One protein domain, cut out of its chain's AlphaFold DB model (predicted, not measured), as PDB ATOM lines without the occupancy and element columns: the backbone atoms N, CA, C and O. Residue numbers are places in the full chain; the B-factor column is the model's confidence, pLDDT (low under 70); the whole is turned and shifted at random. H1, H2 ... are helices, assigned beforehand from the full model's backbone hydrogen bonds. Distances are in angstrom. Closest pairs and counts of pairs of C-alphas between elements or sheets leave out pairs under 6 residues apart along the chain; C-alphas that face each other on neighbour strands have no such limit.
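Overview. This is residues 2 to 54 of the 131 residues of an uncharacterized protein of Acidobacteria bacterium 13_1_40CM_3_65_5 (UniProt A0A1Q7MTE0). With little regular structure, the model is one helix, H2, with the short H1 near its first end and one long stretch with no named element, residues 34 to 54, running back along the length of the domain. Residues 2 to 12 lead to the single short turn of H1, H2 follows, and residues 34 to 54 fold back past H2. The printed part has 53 residues with two named helices, H1 then H2, and no named strand; its class is all helix, with 19 residues in named elements. It is only just compact, close to loose, with a radius of gyration of the C-alphas of 11.8 A, and elongated, spanning 31 by 18 by 16 A.

Along the chain. H1 is residues 13 to 16, beginning at C-alpha 13 (8.480, -32.923, 31.001). H2 is residues 19 to 33, 21.1 A long, ending at C-alpha 33 (1.099, -14.091, 41.433).

Arrangement. A tight link of 2 residues joins H1 to H2. They are close but not clearly touching; their closest C-alphas, of Ile 14 and Val 22, are 6.7 A apart. In H2 every O i to N i+4 pair is within hydrogen-bond range; H1 is too short for one.

Size, cuts and confidence. The two farthest C-alphas, of Asp 40 and Tyr 54, are 33.4 A apart. The printed part has no cut, and no printed residue is under 70 in pLDDT.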
ATOM      1  N   LEU A   2      -9.069 -16.475  31.057       92.62
ATOM      2  CA  LEU A   2      -7.642 -16.170  31.111       92.62
ATOM      3  C   LEU A   2      -6.925 -17.082  30.116       92.62
ATOM      4  O   LEU A   2      -7.277 -18.252  30.000       92.62
ATOM      5  N   CYS A   3      -5.954 -16.533  29.392       94.94
ATOM      6  CA  CYS A   3      -5.086 -17.295  28.501       94.94
ATOM      7  C   CYS A   3      -3.683 -17.257  29.091       94.94
ATOM      8  O   CYS A   3      -3.117 -16.175  29.248       94.94
ATOM      9  N   ILE A   4      -3.162 -18.427  29.451       94.62
ATOM     10  CA  ILE A   4      -1.846 -18.575  30.067       94.62
ATOM     11  C   ILE A   4      -0.948 -19.295  29.076       94.62
ATOM     12  O   ILE A   4      -1.307 -20.350  28.557       94.62
ATOM     13  N   GLU A   5       0.209 -18.706  28.799       95.81
ATOM     14  CA  GLU A   5       1.189 -19.262  27.875       95.81
ATOM     15  C   GLU A   5       2.378 -19.797  28.672       95.81
ATOM     16  O   GLU A   5       3.102 -19.041  29.318       95.81
ATOM     17  N   LEU A   6       2.583 -21.113  28.613       95.31
ATOM     18  CA  LEU A   6       3.737 -21.782  29.206       95.31
ATOM     19  C   LEU A   6       4.704 -22.161  28.082       95.31
ATOM     20  O   LEU A   6       4.442 -23.065  27.290       95.31
ATOM     21  N   SER A   7       5.818 -21.435  27.988       94.88
ATOM     22  CA  SER A   7       6.872 -21.746  27.020       94.88
ATOM     23  C   SER A   7       7.706 -22.927  27.508       94.88
ATOM     24  O   SER A   7       8.211 -22.903  28.627       94.88
ATOM     25  N   CYS A   8       7.869 -23.940  26.661       94.94
ATOM     26  CA  CYS A   8       8.678 -25.122  26.941       94.94
ATOM     27  C   CYS A   8       9.282 -25.696  25.655       94.94
ATOM     28  O   CYS A   8       8.814 -25.420  24.544       94.94
ATOM     29  N   TRP A   9      10.331 -26.494  25.814       94.50
ATOM     30  CA  TRP A   9      10.898 -27.327  24.765       94.50
ATOM     31  C   TRP A   9      10.117 -28.633  24.620       94.50
ATOM     32  O   TRP A   9       9.437 -29.082  25.537       94.50
ATOM     33  N   ARG A  10      10.217 -29.277  23.452       91.94
ATOM     34  CA  ARG A  10       9.476 -30.523  23.163       91.94
ATOM     35  C   ARG A  10       9.908 -31.710  24.021       91.94
ATOM     36  O   ARG A  10       9.181 -32.692  24.126       91.94
ATOM     37  N   ASP A  11      11.119 -31.651  24.543       93.19
ATOM     38  CA  ASP A  11      11.721 -32.630  25.435       93.19
ATOM     39  C   ASP A  11      11.549 -32.269  26.916       93.19
ATOM     40  O   ASP A  11      11.891 -33.082  27.777       93.19
ATOM     41  N   ASP A  12      10.956 -31.110  27.232       95.69
ATOM     42  CA  ASP A  12      10.624 -30.770  28.610       95.69
ATOM     43  C   ASP A  12       9.493 -31.676  29.131       95.69
ATOM     44  O   ASP A  12       8.536 -31.964  28.405       95.69
ATOM     45  N   PRO A  13       9.522 -32.078  30.416       95.38
ATOM     46  CA  PRO A  13       8.480 -32.923  31.001       95.38
ATOM     47  C   PRO A  13       7.060 -32.372  30.829       95.38
ATOM     48  O   PRO A  13       6.126 -33.144  30.633       95.38
ATOM     49  N   ILE A  14       6.903 -31.044  30.861       95.62
ATOM     50  CA  ILE A  14       5.608 -30.372  30.703       95.62
ATOM     51  C   ILE A  14       5.007 -30.560  29.300       95.62
ATOM     52  O   ILE A  14       3.790 -30.599  29.168       95.62
ATOM     53  N   TRP A  15       5.832 -30.744  28.262       96.00
ATOM     54  CA  TRP A  15       5.359 -30.968  26.890       96.00
ATOM     55  C   TRP A  15       4.603 -32.295  26.740       96.00
ATOM     56  O   TRP A  15       3.682 -32.409  25.933       96.00
ATOM     57  N   CYS A  16       4.999 -33.299  27.525       94.56
ATOM     58  CA  CYS A  16       4.399 -34.634  27.546       94.56
ATOM     59  C   CYS A  16       3.453 -34.850  28.741       94.56
ATOM     60  O   CYS A  16       3.012 -35.980  28.961       94.56
ATOM     61  N   ALA A  17       3.193 -33.810  29.536       96.69
ATOM     62  CA  ALA A  17       2.327 -33.897  30.704       96.69
ATOM     63  C   ALA A  17       0.853 -34.026  30.292       96.69
ATOM     64  O   ALA A  17       0.473 -33.676  29.174       96.69
ATOM     65  N   ALA A  18       0.012 -34.540  31.192       97.88
ATOM     66  CA  ALA A  18      -1.426 -34.533  30.960       97.88
ATOM     67  C   ALA A  18      -1.973 -33.100  31.075       97.88
ATOM     68  O   ALA A  18      -1.444 -32.295  31.841       97.88
ATOM     69  N   ASP A  19      -3.065 -32.796  30.372       98.25
ATOM     70  CA  ASP A  19      -3.684 -31.462  30.395       98.25
ATOM     71  C   ASP A  19      -4.002 -30.983  31.822       98.25
ATOM     72  O   ASP A  19      -3.764 -29.822  32.148       98.25
ATOM     73  N   GLU A  20      -4.460 -31.883  32.701       97.94
ATOM     74  CA  GLU A  20      -4.697 -31.578  34.120       97.94
ATOM     75  C   GLU A  20      -3.411 -31.116  34.824       97.94
ATOM     76  O   GLU A  20      -3.444 -30.150  35.579       97.94
ATOM     77  N   ASP A  21      -2.261 -31.742  34.558       98.12
ATOM     78  CA  ASP A  21      -0.992 -31.349  35.179       98.12
ATOM     79  C   ASP A  21      -0.558 -29.951  34.708       98.12
ATOM     80  O   ASP A  21      -0.134 -29.120  35.515       98.12
ATOM     81  N   VAL A  22      -0.714 -29.658  33.410       98.06
ATOM     82  CA  VAL A  22      -0.420 -28.336  32.828       98.06
ATOM     83  C   VAL A  22      -1.349 -27.269  33.410       98.06
ATOM     84  O   VAL A  22      -0.892 -26.192  33.804       98.06
ATOM     85  N   TYR A  23      -2.643 -27.577  33.521       97.19
ATOM     86  CA  TYR A  23      -3.634 -26.719  34.164       97.19
ATOM     87  C   TYR A  23      -3.260 -26.418  35.620       97.19
ATOM     88  O   TYR A  23      -3.272 -25.256  36.026       97.19
ATOM     89  N   ARG A  24      -2.858 -27.432  36.398       96.75
ATOM     90  CA  ARG A  24      -2.453 -27.255  37.800       96.75
ATOM     91  C   ARG A  24      -1.217 -26.382  37.947       96.75
ATOM     92  O   ARG A  24      -1.170 -25.576  38.873       96.75
ATOM     93  N   ILE A  25      -0.243 -26.504  37.045       96.38
ATOM     94  CA  ILE A  25       0.923 -25.610  37.008       96.38
ATOM     95  C   ILE A  25       0.461 -24.163  36.788       96.38
ATOM     96  O   ILE A  25       0.750 -23.298  37.613       96.38
ATOM     97  N   ALA A  26      -0.331 -23.917  35.740       95.56
ATOM     98  CA  ALA A  26      -0.822 -22.580  35.411       95.56
ATOM     99  C   ALA A  26      -1.673 -21.959  36.536       95.56
ATOM    100  O   ALA A  26      -1.513 -20.780  36.853       95.56
ATOM    101  N   LEU A  27      -2.564 -22.740  37.159       95.06
ATOM    102  CA  LEU A  27      -3.404 -22.281  38.266       95.06
ATOM    103  C   LEU A  27      -2.567 -21.939  39.502       95.06
ATOM    104  O   LEU A  27      -2.768 -20.884  40.099       95.06
ATOM    105  N   ASN A  28      -1.620 -22.799  39.879       94.69
ATOM    106  CA  ASN A  28      -0.755 -22.552  41.031       94.69
ATOM    107  C   ASN A  28       0.072 -21.274  40.848       94.69
ATOM    108  O   ASN A  28       0.159 -20.470  41.779       94.69
ATOM    109  N   ASP A  29       0.622 -21.055  39.653       94.00
ATOM    110  CA  ASP A  29       1.372 -19.839  39.334       94.00
ATOM    111  C   ASP A  29       0.468 -18.596  39.396       94.00
ATOM    112  O   ASP A  29       0.832 -17.595  40.016       94.00
ATOM    113  N   LEU A  30      -0.751 -18.665  38.845       93.31
ATOM    114  CA  LEU A  30      -1.742 -17.583  38.925       93.31
ATOM    115  C   LEU A  30      -2.112 -17.214  40.369       93.31
ATOM    116  O   LEU A  30      -2.173 -16.025  40.705       93.31
ATOM    117  N   LEU A  31      -2.345 -18.219  41.221       92.75
ATOM    118  CA  LEU A  31      -2.655 -18.033  42.641       92.75
ATOM    119  C   LEU A  31      -1.488 -17.366  43.380       92.75
ATOM    120  O   LEU A  31      -1.701 -16.443  44.167       92.75
ATOM    121  N   GLN A  32      -0.249 -17.781  43.094       93.25
ATOM    122  CA  GLN A  32       0.954 -17.197  43.694       93.25
ATOM    123  C   GLN A  32       1.212 -15.758  43.242       93.25
ATOM    124  O   GLN A  32       1.640 -14.929  44.044       93.25
ATOM    125  N   MET A  33       0.937 -15.443  41.975       91.94
ATOM    126  CA  MET A  33       1.099 -14.091  41.433       91.94
ATOM    127  C   MET A  33       0.065 -13.098  41.988       91.94
ATOM    128  O   MET A  33       0.253 -11.887  41.867       91.94
ATOM    129  N   GLY A  34      -1.004 -13.580  42.632       86.62
ATOM    130  CA  GLY A  34      -1.977 -12.732  43.317       86.62
ATOM    131  C   GLY A  34      -2.923 -11.992  42.372       86.62
ATOM    132  O   GLY A  34      -3.415 -10.918  42.717       86.62
ATOM    133  N   TYR A  35      -3.218 -12.559  41.197       82.06
ATOM    134  CA  TYR A  35      -4.133 -11.962  40.212       82.06
ATOM    135  C   TYR A  35      -5.621 -12.013  40.603       82.06
ATOM    136  O   TYR A  35      -6.476 -11.659  39.793       82.06
ATOM    137  N   GLY A  36      -5.942 -12.416  41.838       81.44
ATOM    138  CA  GLY A  36      -7.309 -12.398  42.363       81.44
ATOM    139  C   GLY A  36      -8.223 -13.460  41.757       81.44
ATOM    140  O   GLY A  36      -9.420 -13.230  41.678       81.44
ATOM    141  N   VAL A  37      -7.654 -14.583  41.318       86.94
ATOM    142  CA  VAL A  37      -8.396 -15.787  40.925       86.94
ATOM    143  C   VAL A  37      -8.449 -16.711  42.133       86.94
ATOM    144  O   VAL A  37      -7.414 -16.912  42.765       86.94
ATOM    145  N   ALA A  38      -9.606 -17.279  42.447       89.31
ATOM    146  CA  ALA A  38      -9.713 -18.414  43.358       89.31
ATOM    147  C   ALA A  38      -9.968 -19.714  42.576       89.31
ATOM    148  O   ALA A  38     -10.550 -19.704  41.493       89.31
ATOM    149  N   GLU A  39      -9.493 -20.849  43.094       91.00
ATOM    150  CA  GLU A  39      -9.643 -22.148  42.416       91.00
ATOM    151  C   GLU A  39     -11.117 -22.520  42.196       91.00
ATOM    152  O   GLU A  39     -11.467 -23.058  41.149       91.00
ATOM    153  N   ASP A  40     -11.989 -22.181  43.144       94.12
ATOM    154  CA  ASP A  40     -13.430 -22.430  43.078       94.12
ATOM    155  C   ASP A  40     -14.180 -21.513  42.096       94.12
ATOM    156  O   ASP A  40     -15.348 -21.764  41.803       94.12
ATOM    157  N   GLU A  41     -13.519 -20.490  41.544       93.12
ATOM    158  CA  GLU A  41     -14.054 -19.640  40.472       93.12
ATOM    159  C   GLU A  41     -13.781 -20.207  39.067       93.12
ATOM    160  O   GLU A  41     -14.300 -19.684  38.077       93.12
ATOM    161  N   VAL A  42     -12.960 -21.257  38.943       93.88
ATOM    162  CA  VAL A  42     -12.629 -21.861  37.647       93.88
ATOM    163  C   VAL A  42     -13.688 -22.890  37.257       93.88
ATOM    164  O   VAL A  42     -13.725 -23.997  37.782       93.88
ATOM    165  N   GLU A  43     -14.540 -22.531  36.296       96.19
ATOM    166  CA  GLU A  43     -15.611 -23.414  35.807       96.19
ATOM    167  C   GLU A  43     -15.118 -24.505  34.840       96.19
ATOM    168  O   GLU A  43     -15.690 -25.593  34.808       96.19
ATOM    169  N   ASP A  44     -14.091 -24.211  34.035       96.62
ATOM    170  CA  ASP A  44     -13.556 -25.117  33.012       96.62
ATOM    171  C   ASP A  44     -12.119 -24.726  32.613       96.62
ATOM    172  O   ASP A  44     -11.689 -23.586  32.836       96.62
ATOM    173  N   TYR A  45     -11.385 -25.649  31.989       97.00
ATOM    174  CA  TYR A  45     -10.057 -25.407  31.428       97.00
ATOM    175  C   TYR A  45      -9.872 -26.080  30.063       97.00
ATOM    176  O   TYR A  45     -10.469 -27.102  29.744       97.00
ATOM    177  N   TYR A  46      -8.988 -25.507  29.247       97.88
ATOM    178  CA  TYR A  46      -8.585 -26.086  27.970       97.88
ATOM    179  C   TYR A  46      -7.083 -25.915  27.781       97.88
ATOM    180  O   TYR A  46      -6.557 -24.809  27.932       97.88
ATOM    181  N   VAL A  47      -6.405 -27.004  27.428       97.88
ATOM    182  CA  VAL A  47      -4.965 -27.024  27.175       97.88
ATOM    183  C   VAL A  47      -4.728 -27.369  25.712       97.88
ATOM    184  O   VAL A  47      -5.362 -28.250  25.139       97.88
ATOM    185  N   THR A  48      -3.813 -26.638  25.082       96.62
ATOM    186  CA  THR A  48      -3.362 -26.936  23.726       96.62
ATOM    187  C   THR A  48      -1.870 -26.688  23.613       96.62
ATOM    188  O   THR A  48      -1.362 -25.659  24.055       96.62
ATOM    189  N   ALA A  49      -1.169 -27.614  22.966       94.88
ATOM    190  CA  ALA A  49       0.250 -27.484  22.679       94.88
ATOM    191  C   ALA A  49       0.459 -26.906  21.271       94.88
ATOM    192  O   ALA A  49      -0.188 -27.333  20.312       94.88
ATOM    193  N   ILE A  50       1.382 -25.950  21.132       94.56
ATOM    194  CA  ILE A  50       1.751 -25.348  19.841       94.56
ATOM    195  C   ILE A  50       3.199 -25.744  19.517       94.56
ATOM    196  O   ILE A  50       4.132 -25.136  20.038       94.56
ATOM    197  N   PRO A  51       3.425 -26.744  18.641       91.25
ATOM    198  CA  PRO A  51       4.756 -27.336  18.461       91.25
ATOM    199  C   PRO A  51       5.792 -26.437  17.782       91.25
ATOM    200  O   PRO A  51       6.990 -26.718  17.838       91.25
ATOM    201  N   THR A  52       5.334 -25.400  17.087       89.94
ATOM    202  CA  THR A  52       6.162 -24.406  16.398       89.94
ATOM    203  C   THR A  52       5.519 -23.034  16.595       89.94
ATOM    204  O   THR A  52       4.861 -22.505  15.700       89.94
ATOM    205  N   ALA A  53       5.606 -22.508  17.819       89.25
ATOM    206  CA  ALA A  53       5.003 -21.223  18.175       89.25
ATOM    207  C   ALA A  53       5.869 -20.037  17.719       89.25
ATOM    208  O   ALA A  53       5.373 -19.097  17.081       89.25
ATOM    209  N   TYR A  54       7.173 -20.115  18.000       88.94
ATOM    210  CA  TYR A  54       8.138 -19.045  17.761       88.94
ATOM    211  C   TYR A  54       9.343 -19.549  16.961       88.94
ATOM    212  O   TYR A  54       9.853 -20.634  17.254       88.94
TER     213      TYR A  54